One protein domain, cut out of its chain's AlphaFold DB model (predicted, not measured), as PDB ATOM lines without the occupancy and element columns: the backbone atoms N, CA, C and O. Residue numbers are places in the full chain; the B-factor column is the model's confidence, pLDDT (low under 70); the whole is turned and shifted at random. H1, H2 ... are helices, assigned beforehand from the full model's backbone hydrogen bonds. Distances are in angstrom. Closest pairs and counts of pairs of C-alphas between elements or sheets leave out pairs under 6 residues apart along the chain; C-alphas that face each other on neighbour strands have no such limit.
ATOM      1  N   THR A   4     381.239 495.029 389.163       85.69
ATOM      2  CA  THR A   4     381.784 494.912 387.803       85.69
ATOM      3  C   THR A   4     382.270 496.247 387.231       85.69
ATOM      4  O   THR A   4     383.280 496.279 386.535       85.69
ATOM      5  N   GLU A   5     381.582 497.356 387.520       88.25
ATOM      6  CA  GLU A   5     382.031 498.685 387.082       88.25
ATOM      7  C   GLU A   5     383.292 499.109 387.825       88.25
ATOM      8  O   GLU A   5     384.236 499.577 387.196       88.25
ATOM      9  N   ILE A   6     383.328 498.869 389.141       88.06
ATOM     10  CA  ILE A   6     384.514 499.107 389.973       88.06
ATOM     11  C   ILE A   6     385.689 498.311 389.403       88.06
ATOM     12  O   ILE A   6     386.722 498.882 389.087       88.06
ATOM     13  N   VAL A   7     385.508 497.009 389.185       90.00
ATOM     14  CA  VAL A   7     386.517 496.109 388.608       90.00
ATOM     15  C   VAL A   7     387.068 496.638 387.286       90.00
ATOM     16  O   VAL A   7     388.283 496.731 387.139       90.00
ATOM     17  N   ASN A   8     386.203 497.014 386.341       90.06
ATOM     18  CA  ASN A   8     386.655 497.535 385.051       90.06
ATOM     19  C   ASN A   8     387.463 498.824 385.228       90.06
ATOM     20  O   ASN A   8     388.553 498.935 384.682       90.06
ATOM     21  N   GLN A   9     386.985 499.752 386.058       90.19
ATOM     22  CA  GLN A   9     387.659 501.026 386.287       90.19
ATOM     23  C   GLN A   9     389.024 500.854 386.975       90.19
ATOM     24  O   GLN A   9     389.982 501.541 386.626       90.19
ATOM     25  N   ILE A  10     389.131 499.917 387.919       89.50
ATOM     26  CA  ILE A  10     390.383 499.548 388.596       89.50
ATOM     27  C   ILE A  10     391.385 498.991 387.586       89.50
ATOM     28  O   ILE A  10     392.537 499.415 387.569       89.50
ATOM     29  N   VAL A  11     390.944 498.059 386.738       89.31
ATOM     30  CA  VAL A  11     391.796 497.393 385.745       89.31
ATOM     31  C   VAL A  11     392.232 498.363 384.653       89.31
ATOM     32  O   VAL A  11     393.417 498.403 384.336       89.31
ATOM     33  N   ASP A  12     391.326 499.205 384.153       90.25
ATOM     34  CA  ASP A  12     391.655 500.269 383.200       90.25
ATOM     35  C   ASP A  12     392.671 501.249 383.800       90.25
ATOM     36  O   ASP A  12     393.628 501.648 383.136       90.25
ATOM     37  N   THR A  13     392.511 501.609 385.079       88.31
ATOM     38  CA  THR A  13     393.452 502.498 385.778       88.31
ATOM     39  C   THR A  13     394.814 501.831 385.963       88.31
ATOM     40  O   THR A  13     395.835 502.459 385.699       88.31
ATOM     41  N   ALA A  14     394.848 500.562 386.375       85.69
ATOM     42  CA  ALA A  14     396.081 499.794 386.538       85.69
ATOM     43  C   ALA A  14     396.816 499.582 385.205       85.69
ATOM     44  O   ALA A  14     398.044 499.583 385.173       85.69
ATOM     45  N   GLN A  15     396.072 499.441 384.104       85.19
ATOM     46  CA  GLN A  15     396.624 499.339 382.757       85.19
ATOM     47  C   GLN A  15     397.207 500.671 382.268       85.19
ATOM     48  O   GLN A  15     398.254 500.687 381.627       85.19
ATOM     49  N   GLN A  16     396.528 501.790 382.540       86.25
ATOM     50  CA  GLN A  16     396.986 503.119 382.125       86.25
ATOM     51  C   GLN A  16     398.136 503.645 382.990       86.25
ATOM     52  O   GLN A  16     398.994 504.369 382.488       86.25
ATOM     53  N   ALA A  17     398.145 503.293 384.275       85.38
ATOM     54  CA  ALA A  17     399.095 503.775 385.265       85.38
ATOM     55  C   ALA A  17     399.602 502.603 386.128       85.38
ATOM     56  O   ALA A  17     398.972 502.253 387.134       85.38
ATOM     57  N   PRO A  18     400.759 502.003 385.794       77.69
ATOM     58  CA  PRO A  18     401.334 500.923 386.593       77.69
ATOM     59  C   PRO A  18     401.685 501.374 388.022       77.69
ATOM     60  O   PRO A  18     401.594 500.572 388.952       77.69
ATOM     61  N   GLU A  19     401.977 502.661 388.262       83.69
ATOM     62  CA  GLU A  19     402.122 503.174 389.633       83.69
ATOM     63  C   GLU A  19     400.830 503.056 390.461       83.69
ATOM     64  O   GLU A  19     400.886 502.818 391.670       83.69
ATOM     65  N   LYS A  20     399.655 503.146 389.819       84.06
ATOM     66  CA  LYS A  20     398.359 502.945 390.478       84.06
ATOM     67  C   LYS A  20     398.092 501.480 390.766       84.06
ATOM     68  O   LYS A  20     397.492 501.186 391.795       84.06
ATOM     69  N   ALA A  21     398.586 500.565 389.932       82.38
ATOM     70  CA  ALA A  21     398.578 499.139 390.249       82.38
ATOM     71  C   ALA A  21     399.367 498.862 391.542       82.38
ATOM     72  O   ALA A  21     398.907 498.114 392.403       82.38
ATOM     73  N   GLN A  22     400.506 499.533 391.739       84.06
ATOM     74  CA  GLN A  22     401.277 499.408 392.977       84.06
ATOM     75  C   GLN A  22     400.551 499.999 394.198       84.06
ATOM     76  O   GLN A  22     400.621 499.404 395.275       84.06
ATOM     77  N   GLU A  23     399.859 501.135 394.052       85.75
ATOM     78  CA  GLU A  23     398.994 501.693 395.109       85.75
ATOM     79  C   GLU A  23     397.839 500.738 395.455       85.75
ATOM     80  O   GLU A  23     397.591 500.488 396.631       85.75
ATOM     81  N   LEU A  24     397.188 500.158 394.439       83.56
ATOM     82  CA  LEU A  24     396.136 499.144 394.580       83.56
ATOM     83  C   LEU A  24     396.610 497.901 395.322       83.56
ATOM     84  O   LEU A  24     395.846 497.287 396.054       83.56
ATOM     85  N   ILE A  25     397.868 497.524 395.134       81.81
ATOM     86  CA  ILE A  25     398.462 496.404 395.850       81.81
ATOM     87  C   ILE A  25     398.779 496.819 397.286       81.81
ATOM     88  O   ILE A  25     398.434 496.100 398.210       81.81
ATOM     89  N   ALA A  26     399.401 497.979 397.501       84.69
ATOM     90  CA  ALA A  26     399.800 498.415 398.838       84.69
ATOM     91  C   ALA A  26     398.603 498.658 399.777       84.69
ATOM     92  O   ALA A  26     398.663 498.301 400.952       84.69
ATOM     93  N   ASP A  27     397.528 499.257 399.265       85.88
ATOM     94  CA  ASP A  27     396.293 499.526 400.004       85.88
ATOM     95  C   ASP A  27     395.071 499.334 399.089       85.88
ATOM     96  O   ASP A  27     394.532 500.307 398.550       85.88
ATOM     97  N   PRO A  28     394.614 498.086 398.882       83.69
ATOM     98  CA  PRO A  28     393.531 497.794 397.951       83.69
ATOM     99  C   PRO A  28     392.230 498.506 398.321       83.69
ATOM    100  O   PRO A  28     391.559 499.035 397.435       83.69
ATOM    101  N   LYS A  29     391.872 498.612 399.608       86.12
ATOM    102  CA  LYS A  29     390.678 499.377 400.006       86.12
ATOM    103  C   LYS A  29     390.827 500.869 399.736       86.12
ATOM    104  O   LYS A  29     389.911 501.462 399.162       86.12
ATOM    105  N   GLY A  30     391.935 501.476 400.160       86.81
ATOM    106  CA  GLY A  30     392.151 502.912 399.984       86.81
ATOM    107  C   GLY A  30     392.236 503.305 398.513       86.81
ATOM    108  O   GLY A  30     391.605 504.275 398.096       86.81
ATOM    109  N   ALA A  31     392.933 502.511 397.704       86.94
ATOM    110  CA  ALA A  31     393.066 502.746 396.275       86.94
ATOM    111  C   ALA A  31     391.738 502.571 395.527       86.94
ATOM    112  O   ALA A  31     391.398 503.420 394.706       86.94
ATOM    113  N   VAL A  32     390.939 501.541 395.843       87.25
ATOM    114  CA  VAL A  32     389.589 501.394 395.265       87.25
ATOM    115  C   VAL A  32     388.717 502.595 395.628       87.25
ATOM    116  O   VAL A  32     388.045 503.154 394.760       87.25
ATOM    117  N   ALA A  33     388.768 503.044 396.884       87.75
ATOM    118  CA  ALA A  33     388.031 504.223 397.317       87.75
ATOM    119  C   ALA A  33     388.501 505.507 396.614       87.75
ATOM    120  O   ALA A  33     387.670 506.344 396.266       87.75
ATOM    121  N   ALA A  34     389.801 505.649 396.355       87.44
ATOM    122  CA  ALA A  34     390.366 506.788 395.638       87.44
ATOM    123  C   ALA A  34     390.011 506.789 394.140       87.44
ATOM    124  O   ALA A  34     389.714 507.846 393.588       87.44
ATOM    125  N   ILE A  35     390.017 505.621 393.488       86.50
ATOM    126  CA  ILE A  35     389.737 505.474 392.050       86.50
ATOM    127  C   ILE A  35     388.238 505.592 391.764       86.50
ATOM    128  O   ILE A  35     387.832 506.310 390.851       86.50
ATOM    129  N   CYS A  36     387.406 504.897 392.542       85.31
ATOM    130  CA  CYS A  36     385.964 504.823 392.305       85.31
ATOM    131  C   CYS A  36     385.158 505.841 393.124       85.31
ATOM    132  O   CYS A  36     383.959 505.991 392.896       85.31
ATOM    133  N   GLY A  37     385.776 506.536 394.085       85.75
ATOM    134  CA  GLY A  37     385.106 507.542 394.916       85.75
ATOM    135  C   GLY A  37     384.038 506.973 395.858       85.75
ATOM    136  O   GLY A  37     383.162 507.709 396.306       85.75
ATOM    137  N   THR A  38     384.071 505.668 396.143       83.44
ATOM    138  CA  THR A  38     383.100 504.975 397.003       83.44
ATOM    139  C   THR A  38     383.816 504.071 397.992       83.44
ATOM    140  O   THR A  38     384.816 503.465 397.642       83.44
ATOM    141  N   THR A  39     383.289 503.947 399.211       81.88
ATOM    142  CA  THR A  39     383.733 502.969 400.223       81.88
ATOM    143  C   THR A  39     382.734 501.825 400.416       81.88
ATOM    144  O   THR A  39     382.983 500.917 401.204       81.88
ATOM    145  N   ASP A  40     381.591 501.880 399.727       85.88
ATOM    146  CA  ASP A  40     380.552 500.849 399.754       85.88
ATOM    147  C   ASP A  40     380.829 499.829 398.642       85.88
ATOM    148  O   ASP A  40     380.390 499.984 397.500       85.88
ATOM    149  N   PHE A  41     381.687 498.855 398.953       84.88
ATOM    150  CA  PHE A  41     382.038 497.749 398.066       84.88
ATOM    151  C   PHE A  41     382.567 496.548 398.862       84.88
ATOM    152  O   PHE A  41     383.143 496.695 399.943       84.88
ATOM    153  N   ASP A  42     382.414 495.345 398.305       87.31
ATOM    154  CA  ASP A  42     383.093 494.159 398.825       87.31
ATOM    155  C   ASP A  42     384.487 494.065 398.209       87.31
ATOM    156  O   ASP A  42     384.639 493.771 397.020       87.31
ATOM    157  N   ILE A  43     385.513 494.314 399.023       85.38
ATOM    158  CA  ILE A  43     386.898 494.292 398.555       85.38
ATOM    159  C   ILE A  43     387.300 492.928 397.978       85.38
ATOM    160  O   ILE A  43     388.067 492.884 397.023       85.38
ATOM    161  N   ASN A  44     386.753 491.821 398.489       86.50
ATOM    162  CA  ASN A  44     387.097 490.487 397.996       86.50
ATOM    163  C   ASN A  44     386.588 490.300 396.572       86.50
ATOM    164  O   ASN A  44     387.346 489.909 395.686       86.50
ATOM    165  N   ALA A  45     385.327 490.666 396.337       87.88
ATOM    166  CA  ALA A  45     384.719 490.587 395.017       87.88
ATOM    167  C   ALA A  45     385.403 491.538 394.020       87.88
ATOM    168  O   ALA A  45     385.594 491.176 392.860       87.88
ATOM    169  N   VAL A  46     385.813 492.729 394.474       88.00
ATOM    170  CA  VAL A  46     386.561 493.687 393.648       88.00
ATOM    171  C   VAL A  46     387.944 493.148 393.286       88.00
ATOM    172  O   VAL A  46     388.299 493.164 392.114       88.00
ATOM    173  N   VAL A  47     388.717 492.630 394.244       84.62
ATOM    174  CA  VAL A  47     390.068 492.102 393.983       84.62
ATOM    175  C   VAL A  47     390.019 490.852 393.106       84.62
ATOM    176  O   VAL A  47     390.763 490.771 392.128       84.62
ATOM    177  N   GLN A  48     389.117 489.904 393.388       84.81
ATOM    178  CA  GLN A  48     388.943 488.717 392.541       84.81
ATOM    179  C   GLN A  48     388.507 489.092 391.131       84.81
ATOM    180  O   GLN A  48     389.069 488.587 390.162       84.81
ATOM    181  N   GLY A  49     387.530 489.995 391.011       87.31
ATOM    182  CA  GLY A  49     387.063 490.472 389.718       87.31
ATOM    183  C   GLY A  49     388.161 491.199 388.946       87.31
ATOM    184  O   GLY A  49     388.336 490.931 387.763       87.31
ATOM    185  N   ALA A  50     388.938 492.063 389.604       87.62
ATOM    186  CA  ALA A  50     390.031 492.810 388.988       87.62
ATOM    187  C   ALA A  50     391.135 491.885 388.472       87.62
ATOM    188  O   ALA A  50     391.560 492.024 387.329       87.62
ATOM    189  N   LEU A  51     391.552 490.901 389.271       84.50
ATOM    190  CA  LEU A  51     392.566 489.933 388.856       84.50
ATOM    191  C   LEU A  51     392.064 489.026 387.733       84.50
ATOM    192  O   LEU A  51     392.775 488.834 386.751       84.50
ATOM    193  N   ALA A  52     390.831 488.520 387.828       86.38
ATOM    194  CA  ALA A  52     390.231 487.718 386.763       86.38
ATOM    195  C   ALA A  52     390.157 488.510 385.451       86.38
ATOM    196  O   ALA A  52     390.586 488.034 384.404       86.38
ATOM    197  N   ARG A  53     389.683 489.757 385.523       88.12
ATOM    198  CA  ARG A  53     389.553 490.655 384.377       88.12
ATOM    199  C   ARG A  53     390.906 491.005 383.768       88.12
ATOM    200  O   ARG A  53     391.063 490.960 382.553       88.12
ATOM    201  N   ALA A  54     391.900 491.313 384.589       86.50
ATOM    202  CA  ALA A  54     393.240 491.571 384.096       86.50
ATOM    203  C   ALA A  54     393.858 490.324 383.438       86.50
ATOM    204  O   ALA A  54     394.509 490.437 382.400       86.50
ATOM    205  N   ALA A  55     393.623 489.134 384.002       84.25
ATOM    206  CA  ALA A  55     394.091 487.869 383.438       84.25
ATOM    207  C   ALA A  55     393.388 487.528 382.111       84.25
ATOM    208  O   ALA A  55     394.006 486.948 381.215       84.25
ATOM    209  N   GLU A  56     392.110 487.895 381.955       85.94
ATOM    210  CA  GLU A  56     391.386 487.835 380.677       85.94
ATOM    211  C   GLU A  56     391.996 488.764 379.625       85.94
ATOM    212  O   GLU A  56     392.100 488.379 378.462       85.94
ATOM    213  N   LEU A  57     392.408 489.967 380.031       86.00
ATOM    214  CA  LEU A  57     393.059 490.944 379.155       86.00
ATOM    215  C   LEU A  57     394.523 490.595 378.848       86.00
ATOM    216  O   LEU A  57     395.101 491.181 377.935       86.00
ATOM    217  N   GLY A  58     395.115 489.650 379.584       84.06
ATOM    218  CA  GLY A  58     396.517 489.266 379.434       84.06
ATOM    219  C   GLY A  58     397.477 490.386 379.831       84.06
ATOM    220  O   GLY A  58     398.500 490.566 379.174       84.06
ATOM    221  N   LEU A  59     397.125 491.171 380.856       83.44
ATOM    222  CA  LEU A  59     398.010 492.212 381.378       83.44
ATOM    223  C   LEU A  59     399.248 491.586 382.028       83.44
ATOM    224  O   LEU A  59     399.156 490.551 382.685       83.44
ATOM    225  N   ASP A  60     400.394 492.240 381.864       82.62
ATOM    226  CA  ASP A  60     401.632 491.856 382.535       82.62
ATOM    227  C   ASP A  60     401.823 492.732 383.776       82.62
ATOM    228  O   ASP A  60     401.931 493.955 383.677       82.62
ATOM    229  N   PHE A  61     401.840 492.096 384.947       79.25
ATOM    230  CA  PHE A  61     402.104 492.735 386.233       79.25
ATOM    231  C   PHE A  61     403.365 492.173 386.899       79.25
ATOM    232  O   PHE A  61     403.506 492.242 388.119       79.25
ATOM    233  N   SER A  62     404.305 491.643 386.120       79.94
ATOM    234  CA  SER A  62     405.595 491.168 386.640       79.94
ATOM    235  C   SER A  62     406.422 492.259 387.333       79.94
ATOM    236  O   SER A  62     407.166 491.961 388.272       79.94
ATOM    237  N   ASP A  63     406.240 493.522 386.937       79.69
ATOM    238  CA  ASP A  63     406.848 494.695 387.581       79.69
ATOM    239  C   ASP A  63     406.135 495.134 388.874       79.69
ATOM    240  O   ASP A  63     406.652 495.972 389.619       79.69
ATOM    241  N   VAL A  64     404.955 494.584 389.172       78.50
ATOM    242  CA  VAL A  64     404.189 494.938 390.370       78.50
ATOM    243  C   VAL A  64     404.716 494.166 391.575       78.50
ATOM    244  O   VAL A  64     404.752 492.934 391.601       78.50
ATOM    245  N   ASP A  65     405.086 494.896 392.624       78.50
ATOM    246  CA  ASP A  65     405.570 494.301 393.862       78.50
ATOM    247  C   ASP A  65     404.409 493.935 394.792       78.50
ATOM    248  O   ASP A  65     403.930 494.729 395.608       78.50
ATOM    249  N   ILE A  66     403.995 492.680 394.657       76.44
ATOM    250  CA  ILE A  66     402.972 491.978 395.437       76.44
ATOM    251  C   ILE A  66     403.377 491.775 396.904       76.44
ATOM    252  O   ILE A  66     402.501 491.609 397.750       76.44
ATOM    253  N   SER A  67     404.665 491.861 397.264       74.69
ATOM    254  CA  SER A  67     405.094 491.709 398.668       74.69
ATOM    255  C   SER A  67     404.510 492.772 399.602       74.69
ATOM    256  O   SER A  67     404.399 492.562 400.810       74.69
ATOM    257  N   LYS A  68     404.098 493.909 399.030       78.38
ATOM    258  CA  LYS A  68     403.450 495.015 399.738       78.38
ATOM    259  C   LYS A  68     401.947 494.828 399.904       78.38
ATOM    260  O   LYS A  68     401.327 495.673 400.542       78.38
ATOM    261  N   LEU A  69     401.371 493.759 399.349       77.25
ATOM    262  CA  LEU A  69     399.949 493.483 399.463       77.25
ATOM    263  C   LEU A  69     399.561 493.233 400.914       77.25
ATOM    264  O   LEU A  69     399.942 492.222 401.510       77.25
ATOM    265  N   ASP A  70     398.752 494.132 401.469       75.50
ATOM    266  CA  ASP A  70     398.173 493.925 402.787       75.50
ATOM    267  C   ASP A  70     396.951 493.002 402.706       75.50
ATOM    268  O   ASP A  70     395.795 493.420 402.619       75.50
ATOM    269  N   LEU A  71     397.225 491.700 402.767       70.75
ATOM    270  CA  LEU A  71     396.204 490.654 402.785       70.75
ATOM    271  C   LEU A  71     395.286 490.716 404.014       70.75
ATOM    272  O   LEU A  71     394.230 490.090 403.990       70.75
ATOM    273  N   THR A  72     395.639 491.457 405.073       74.75
ATOM    274  CA  THR A  72     394.764 491.602 406.253       74.75
ATOM    275  C   THR A  72     393.508 492.420 405.953       74.75
ATOM    276  O   THR A  72     392.518 492.327 406.679       74.75
ATOM    277  N   GLN A  73     393.513 493.185 404.856       78.69
ATOM    278  CA  GLN A  73     392.337 493.904 404.376       78.69
ATOM    279  C   GLN A  73     391.319 493.003 403.667       78.69
ATOM    280  O   GLN A  73     390.171 493.421 403.474       78.69
ATOM    281  N   LEU A  74     391.737 491.798 403.271       77.06
ATOM    282  CA  LEU A  74     390.937 490.830 402.536       77.06
ATOM    283  C   LEU A  74     390.425 489.733 403.472       77.06
ATOM    284  O   LEU A  74     391.119 489.260 404.369       77.06
ATOM    285  N   ASP A  75     389.194 489.300 403.232       79.94
ATOM    286  CA  ASP A  75     388.609 488.139 403.889       79.94
ATOM    287  C   ASP A  75     388.955 486.890 403.074       79.94
ATOM    288  O   ASP A  75     388.250 486.479 402.151       79.94
ATOM    289  N   LEU A  76     390.075 486.274 403.435       72.56
ATOM    290  CA  LEU A  76     390.639 485.130 402.720       72.56
ATOM    291  C   LEU A  76     389.749 483.889 402.773       72.56
ATOM    292  O   LEU A  76     389.913 482.993 401.953       72.56
ATOM    293  N   THR A  77     388.796 483.831 403.709       75.88
ATOM    294  CA  THR A  77     387.822 482.731 403.767       75.88
ATOM    295  C   THR A  77     386.793 482.804 402.642       75.88
ATOM    296  O   THR A  77     386.172 481.796 402.310       75.88
ATOM    297  N   LYS A  78     386.629 483.987 402.042       79.69
ATOM    298  CA  LYS A  78     385.747 484.240 400.898       79.69
ATOM    299  C   LYS A  78     386.495 484.280 399.572       79.69
ATOM    300  O   LYS A  78     385.859 484.239 398.523       79.69
ATOM    301  N   LEU A  79     387.823 484.362 399.617       74.06
ATOM    302  CA  LEU A  79     388.671 484.341 398.436       74.06
ATOM    303  C   LEU A  79     388.836 482.919 397.910       74.06
ATOM    304  O   LEU A  79     389.222 481.999 398.630       74.06
ATOM    305  N   ASP A  80     388.620 482.767 396.609       79.25
ATOM    306  CA  ASP A  80     389.018 481.566 395.893       79.25
ATOM    307  C   ASP A  80     390.524 481.635 395.612       79.25
ATOM    308  O   ASP A  80     390.983 482.313 394.690       79.25
ATOM    309  N   LEU A  81     391.297 480.946 396.450       73.50
ATOM    310  CA  LEU A  81     392.756 480.911 396.369       73.50
ATOM    311  C   LEU A  81     393.270 480.184 395.118       73.50
ATOM    312  O   LEU A  81     394.376 480.479 394.668       73.50
ATOM    313  N   ILE A  82     392.488 479.257 394.554       76.44
ATOM    314  CA  ILE A  82     392.850 478.551 393.320       76.44
ATOM    315  C   ILE A  82     392.700 479.512 392.145       76.44
ATOM    316  O   ILE A  82     393.637 479.679 391.367       76.44
ATOM    317  N   ALA A  83     391.556 480.197 392.055       78.81
ATOM    318  CA  ALA A  83     391.331 481.210 391.028       78.81
ATOM    319  C   ALA A  83     392.341 482.364 391.135       78.81
ATOM    320  O   ALA A  83     392.820 482.868 390.122       78.81
ATOM    321  N   LEU A  84     392.705 482.753 392.361       76.00
ATOM    322  CA  LEU A  84     393.723 483.769 392.611       76.00
ATOM    323  C   LEU A  84     395.098 483.341 392.084       76.00
ATOM    324  O   LEU A  84     395.772 484.126 391.421       76.00
ATOM    325  N   GLN A  85     395.506 482.102 392.370       76.69
ATOM    326  CA  GLN A  85     396.773 481.554 391.897       76.69
ATOM    327  C   GLN A  85     396.809 481.434 390.369       76.69
ATOM    328  O   GLN A  85     397.811 481.811 389.762       76.69
ATOM    329  N   ASP A  86     395.722 480.971 389.750       79.75
ATOM    330  CA  ASP A  86     395.611 480.892 388.292       79.75
ATOM    331  C   ASP A  86     395.714 482.286 387.654       79.75
ATOM    332  O   ASP A  86     396.570 482.515 386.798       79.75
ATOM    333  N   ALA A  87     394.935 483.257 388.142       79.19
ATOM    334  CA  ALA A  87     394.979 484.634 387.656       79.19
ATOM    335  C   ALA A  87     396.374 485.253 387.816       79.19
ATOM    336  O   ALA A  87     396.908 485.815 386.864       79.19
ATOM    337  N   ALA A  88     397.003 485.104 388.982       77.88
ATOM    338  CA  ALA A  88     398.347 485.618 389.216       77.88
ATOM    339  C   ALA A  88     399.394 484.960 388.302       77.88
ATOM    340  O   ALA A  88     400.249 485.661 387.765       77.88
ATOM    341  N   SER A  89     399.292 483.651 388.040       80.44
ATOM    342  CA  SER A  89     400.183 482.969 387.093       80.44
ATOM    343  C   SER A  89     400.044 483.507 385.665       80.44
ATOM    344  O   SER A  89     401.042 483.705 384.975       80.44
ATOM    345  N   ARG A  90     398.814 483.826 385.239       82.88
ATOM    346  CA  ARG A  90     398.514 484.411 383.923       82.88
ATOM    347  C   ARG A  90     398.968 485.860 383.801       82.88
ATOM    348  O   ARG A  90     399.325 486.288 382.712       82.88
ATOM    349  N   LEU A  91     398.954 486.589 384.912       80.00
ATOM    350  CA  LEU A  91     399.408 487.976 385.021       80.00
ATOM    351  C   LEU A  91     400.924 488.103 385.218       80.00
ATOM    352  O   LEU A  91     401.426 489.211 385.403       80.00
ATOM    353  N   ASN A  92     401.646 486.976 385.214       82.38
ATOM    354  CA  ASN A  92     403.081 486.907 385.475       82.38
ATOM    355  C   ASN A  92     403.476 487.515 386.840       82.38
ATOM    356  O   ASN A  92     404.572 488.042 387.022       82.38
ATOM    357  N   ILE A  93     402.556 487.440 387.806       78.12
ATOM    358  CA  ILE A  93     402.720 487.955 389.161       78.12
ATOM    359  C   ILE A  93     403.493 486.927 389.986       78.12
ATOM    360  O   ILE A  93     403.074 485.776 390.141       78.12
ATOM    361  N   ASP A  94     404.600 487.360 390.584       74.19
ATOM    362  CA  ASP A  94     405.407 486.511 391.457       74.19
ATOM    363  C   ASP A  94     404.770 486.381 392.853       74.19
ATOM    364  O   ASP A  94     405.063 487.143 393.779       74.19
ATOM    365  N   ILE A  95     403.890 485.387 393.015       69.88
ATOM    366  CA  ILE A  95     403.242 485.075 394.301       69.88
ATOM    367  C   ILE A  95     404.270 484.616 395.351       69.88
ATOM    368  O   ILE A  95     403.982 484.687 396.541       69.88
ATOM    369  N   ALA A  96     405.482 484.191 394.971       69.00
ATOM    370  CA  ALA A  96     406.505 483.820 395.954       69.00
ATOM    371  C   ALA A  96     406.987 485.027 396.776       69.00
ATOM    372  O   ALA A  96     407.482 484.853 397.889       69.00
ATOM    373  N   LYS A  97     406.809 486.250 396.255       70.12
ATOM    374  CA  LYS A  97     407.068 487.500 396.984       70.12
ATOM    375  C   LYS A  97     405.956 487.864 397.963       70.12
ATOM    376  O   LYS A  97     406.178 488.688 398.847       70.12
ATOM    377  N   LEU A  98     404.767 487.285 397.813       69.06
ATOM    378  CA  LEU A  98     403.658 487.508 398.728       69.06
ATOM    379  C   LEU A  98     403.992 486.866 400.075       69.06
ATOM    380  O   LEU A  98     404.214 485.657 400.153       69.06
ATOM    381  N   ASP A  99     403.997 487.662 401.145       65.88
ATOM    382  CA  ASP A  99     404.214 487.145 402.496       65.88
ATOM    383  C   ASP A  99     402.964 486.411 403.003       65.88
ATOM    384  O   ASP A  99     402.161 486.903 403.799       65.88
ATOM    385  N   LEU A 100     402.809 485.187 402.506       63.09
ATOM    386  CA  LEU A 100     401.748 484.255 402.868       63.09
ATOM    387  C   LEU A 100     401.944 483.661 404.270       63.09
ATOM    388  O   LEU A 100     401.034 483.023 404.803       63.09
ATOM    389  N   SER A 101     403.100 483.894 404.902       60.34
ATOM    390  CA  SER A 101     403.393 483.474 406.280       60.34
ATOM    391  C   SER A 101     402.403 484.100 407.264       60.34
ATOM    392  O   SER A 101     401.981 483.455 408.224       60.34
ATOM    393  N   LYS A 102     401.966 485.334 406.977       55.62
ATOM    394  CA  LYS A 102     400.943 486.055 407.748       55.62
ATOM    395  C   LYS A 102     399.558 485.423 407.662       55.62
ATOM    396  O   LYS A 102     398.732 485.668 408.536       55.62
ATOM    397  N   LEU A 103     399.304 484.596 406.649       57.62
ATOM    398  CA  LEU A 103     398.014 483.936 406.485       57.62
ATOM    399  C   LEU A 103     397.861 482.671 407.332       57.62
ATOM    400  O   LEU A 103     396.778 482.097 407.368       57.62
ATOM    401  N   GLY A 104     398.933 482.162 407.946       53.69
ATOM    402  CA  GLY A 104     398.897 480.838 408.577       53.69
ATOM    403  C   GLY A 104     398.662 479.690 407.579       53.69
ATOM    404  O   GLY A 104     398.502 478.544 407.990       53.69
ATOM    405  N   LEU A 105     398.699 479.966 406.265       54.69
ATOM    406  CA  LEU A 105     398.545 478.995 405.171       54.69
ATOM    407  C   LEU A 105     399.833 478.206 404.866       54.69
ATOM    408  O   LEU A 105     399.925 477.538 403.834       54.69
ATOM    409  N   GLY A 106     400.816 478.224 405.772       51.16
ATOM    410  CA  GLY A 106     402.093 477.514 405.621       51.16
ATOM    411  C   GLY A 106     401.962 476.000 405.386       51.16
ATOM    412  O   GLY A 106     402.909 475.378 404.920       51.16
ATOM    413  N   GLY A 107     400.790 475.406 405.645       50.28
ATOM    414  CA  GLY A 107     400.504 473.999 405.340       50.28
ATOM    415  C   GLY A 107     399.684 473.746 404.068       50.28
ATOM    416  O   GLY A 107     399.856 472.709 403.434       50.28
ATOM    417  N   THR A 108     398.794 474.655 403.664       53.38
ATOM    418  CA  THR A 108     397.780 474.358 402.631       53.38
ATOM    419  C   THR A 108     398.299 474.626 401.218       53.38
ATOM    420  O   THR A 108     398.096 473.807 400.325       53.38
ATOM    421  N   LEU A 109     399.056 475.711 401.019       54.03
ATOM    422  CA  LEU A 109     399.678 476.023 399.727       54.03
ATOM    423  C   LEU A 109     400.961 475.227 399.499       54.03
ATOM    424  O   LEU A 109     401.226 474.833 398.370       54.03
ATOM    425  N   SER A 110     401.715 474.896 400.554       52.22
ATOM    426  CA  SER A 110     402.843 473.961 400.432       52.22
ATOM    427  C   SER A 110     402.375 472.553 400.041       52.22
ATOM    428  O   SER A 110     403.117 471.840 399.372       52.22
ATOM    429  N   GLY A 111     401.152 472.155 400.409       50.16
ATOM    430  CA  GLY A 111     400.526 470.914 399.942       50.16
ATOM    431  C   GLY A 111     399.984 471.005 398.510       50.16
ATOM    432  O   GLY A 111     400.110 470.048 397.753       50.16
ATOM    433  N   LEU A 112     399.434 472.157 398.112       51.50
ATOM    434  CA  LEU A 112     398.897 472.382 396.764       51.50
ATOM    435  C   LEU A 112     400.006 472.570 395.709       51.50
ATOM    436  O   LEU A 112     399.990 471.908 394.675       51.50
ATOM    437  N   LEU A 113     401.013 473.402 395.992       53.78
ATOM    438  CA  LEU A 113     402.174 473.608 395.118       53.78
ATOM    439  C   LEU A 113     403.221 472.493 395.242       53.78
ATOM    440  O   LEU A 113     403.817 472.107 394.239       53.78
ATOM    441  N   GLY A 114     403.410 471.913 396.431       49.25
ATOM    442  CA  GLY A 114     404.247 470.719 396.600       49.25
ATOM    443  C   GLY A 114     403.616 469.449 396.013       49.25
ATOM    444  O   GLY A 114     404.330 468.542 395.588       49.25
ATOM    445  N   GLY A 115     402.282 469.391 395.933       48.19
ATOM    446  CA  GLY A 115     401.538 468.276 395.341       48.19
ATOM    447  C   GLY A 115     401.537 468.270 393.810       48.19
ATOM    448  O   GLY A 115     401.583 467.198 393.206       48.19
ATOM    449  N   LEU A 116     401.559 469.441 393.165       52.19
ATOM    450  CA  LEU A 116     401.595 469.542 391.698       52.19
ATOM    451  C   LEU A 116     402.973 469.228 391.097       52.19
ATOM    452  O   LEU A 116     403.047 468.732 389.974       52.19
ATOM    453  N   GLY A 117     404.057 469.384 391.865       48.28
ATOM    454  CA  GLY A 117     405.392 468.919 391.464       48.28
ATOM    455  C   GLY A 117     405.544 467.390 391.399       48.28
ATOM    456  O   GLY A 117     406.509 466.903 390.819       48.28
ATOM    457  N   SER A 118     404.596 466.621 391.955       50.94
ATOM    458  CA  SER A 118     404.651 465.146 391.987       50.94
ATOM    459  C   SER A 118     403.749 464.454 390.954       50.94
ATOM    460  O   SER A 118     403.806 463.233 390.821       50.94
TER     461      SER A 118
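This is residues 4 to 118 of the 122 residues of an uncharacterized protein of Coriobacteriia bacterium (UniProt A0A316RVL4). The chain is wound in stacked turns along the longest axis, with a knot of three helices, H1 to H3, at one end and H7 at the other. H4 and H5 stand side by side between them, and the unnamed stretches 58 to 80 and 91 to 99 fold back opposite them; residues 113 to 118 stick out. The printed part has 115 residues with seven named helices, H1 to H7 in order, and no named strand: all helix. It is compact, with a radius of gyration of the C-alphas of 13.8 A, yet elongated, spanning 44 by 26 by 22 A.

H1, residues 4 to 16, and H2, residues 18 to 26, touch only at the corner, through residues 13 to 15 of H1 alone; the closest C-alphas, of Ala 14 and Ala 21, are 4.5 A apart. H3, residues 28 to 36, touches H2 at a steep tilt of 46 degrees, opposite ways, closest at C-alphas 24 and 31, 5.0 A. H1 and H3 touch about perpendicular, at 87 degrees, closest at C-alphas 6 and 36, 6.3 A. H4, residues 43 to 57, touches H1 at a steep tilt of 56 degrees, the same way; C-alphas 7 and 50 are closest, at 4.8 A. With residues 43 to 47 alone, H4 only just touches H3, with 3 pairs of C-alphas within 8 A, closest at C-alphas 29 and 43, 6.5 A. H5, residues 81 to 90, touches H4 at a shallow tilt of 33 degrees, only just short of steep, the same way; C-alphas 55 and 87 are closest, at 5.4 A. H6, residues 100 to 103, and H7, residues 108 to 116, touch no helix. Every O i to N i+4 pair is within hydrogen-bond range in H1, H2, H3, H4, H5 and H7; H6 is too short for one.

H1, 18.2 A long, begins at C-alpha 4, (381.784, 494.912, 387.803). H2 measures 12.6 A, H3 11.8 A, H4 20.6 A, H5 14.2 A and H6 5.2 A. H7, 12.5 A, ends at C-alpha 116, (401.595, 469.542, 391.698).

The C-alphas of Gly 37 and Ser 118, the two farthest apart, are 46.8 A from each other. The printed part has no cut, and the link from H4 to H5, 23 residues, is long. Mean pLDDT of the printed part is 77.3; residues 95 to 96 and 98 to 118 are under 70.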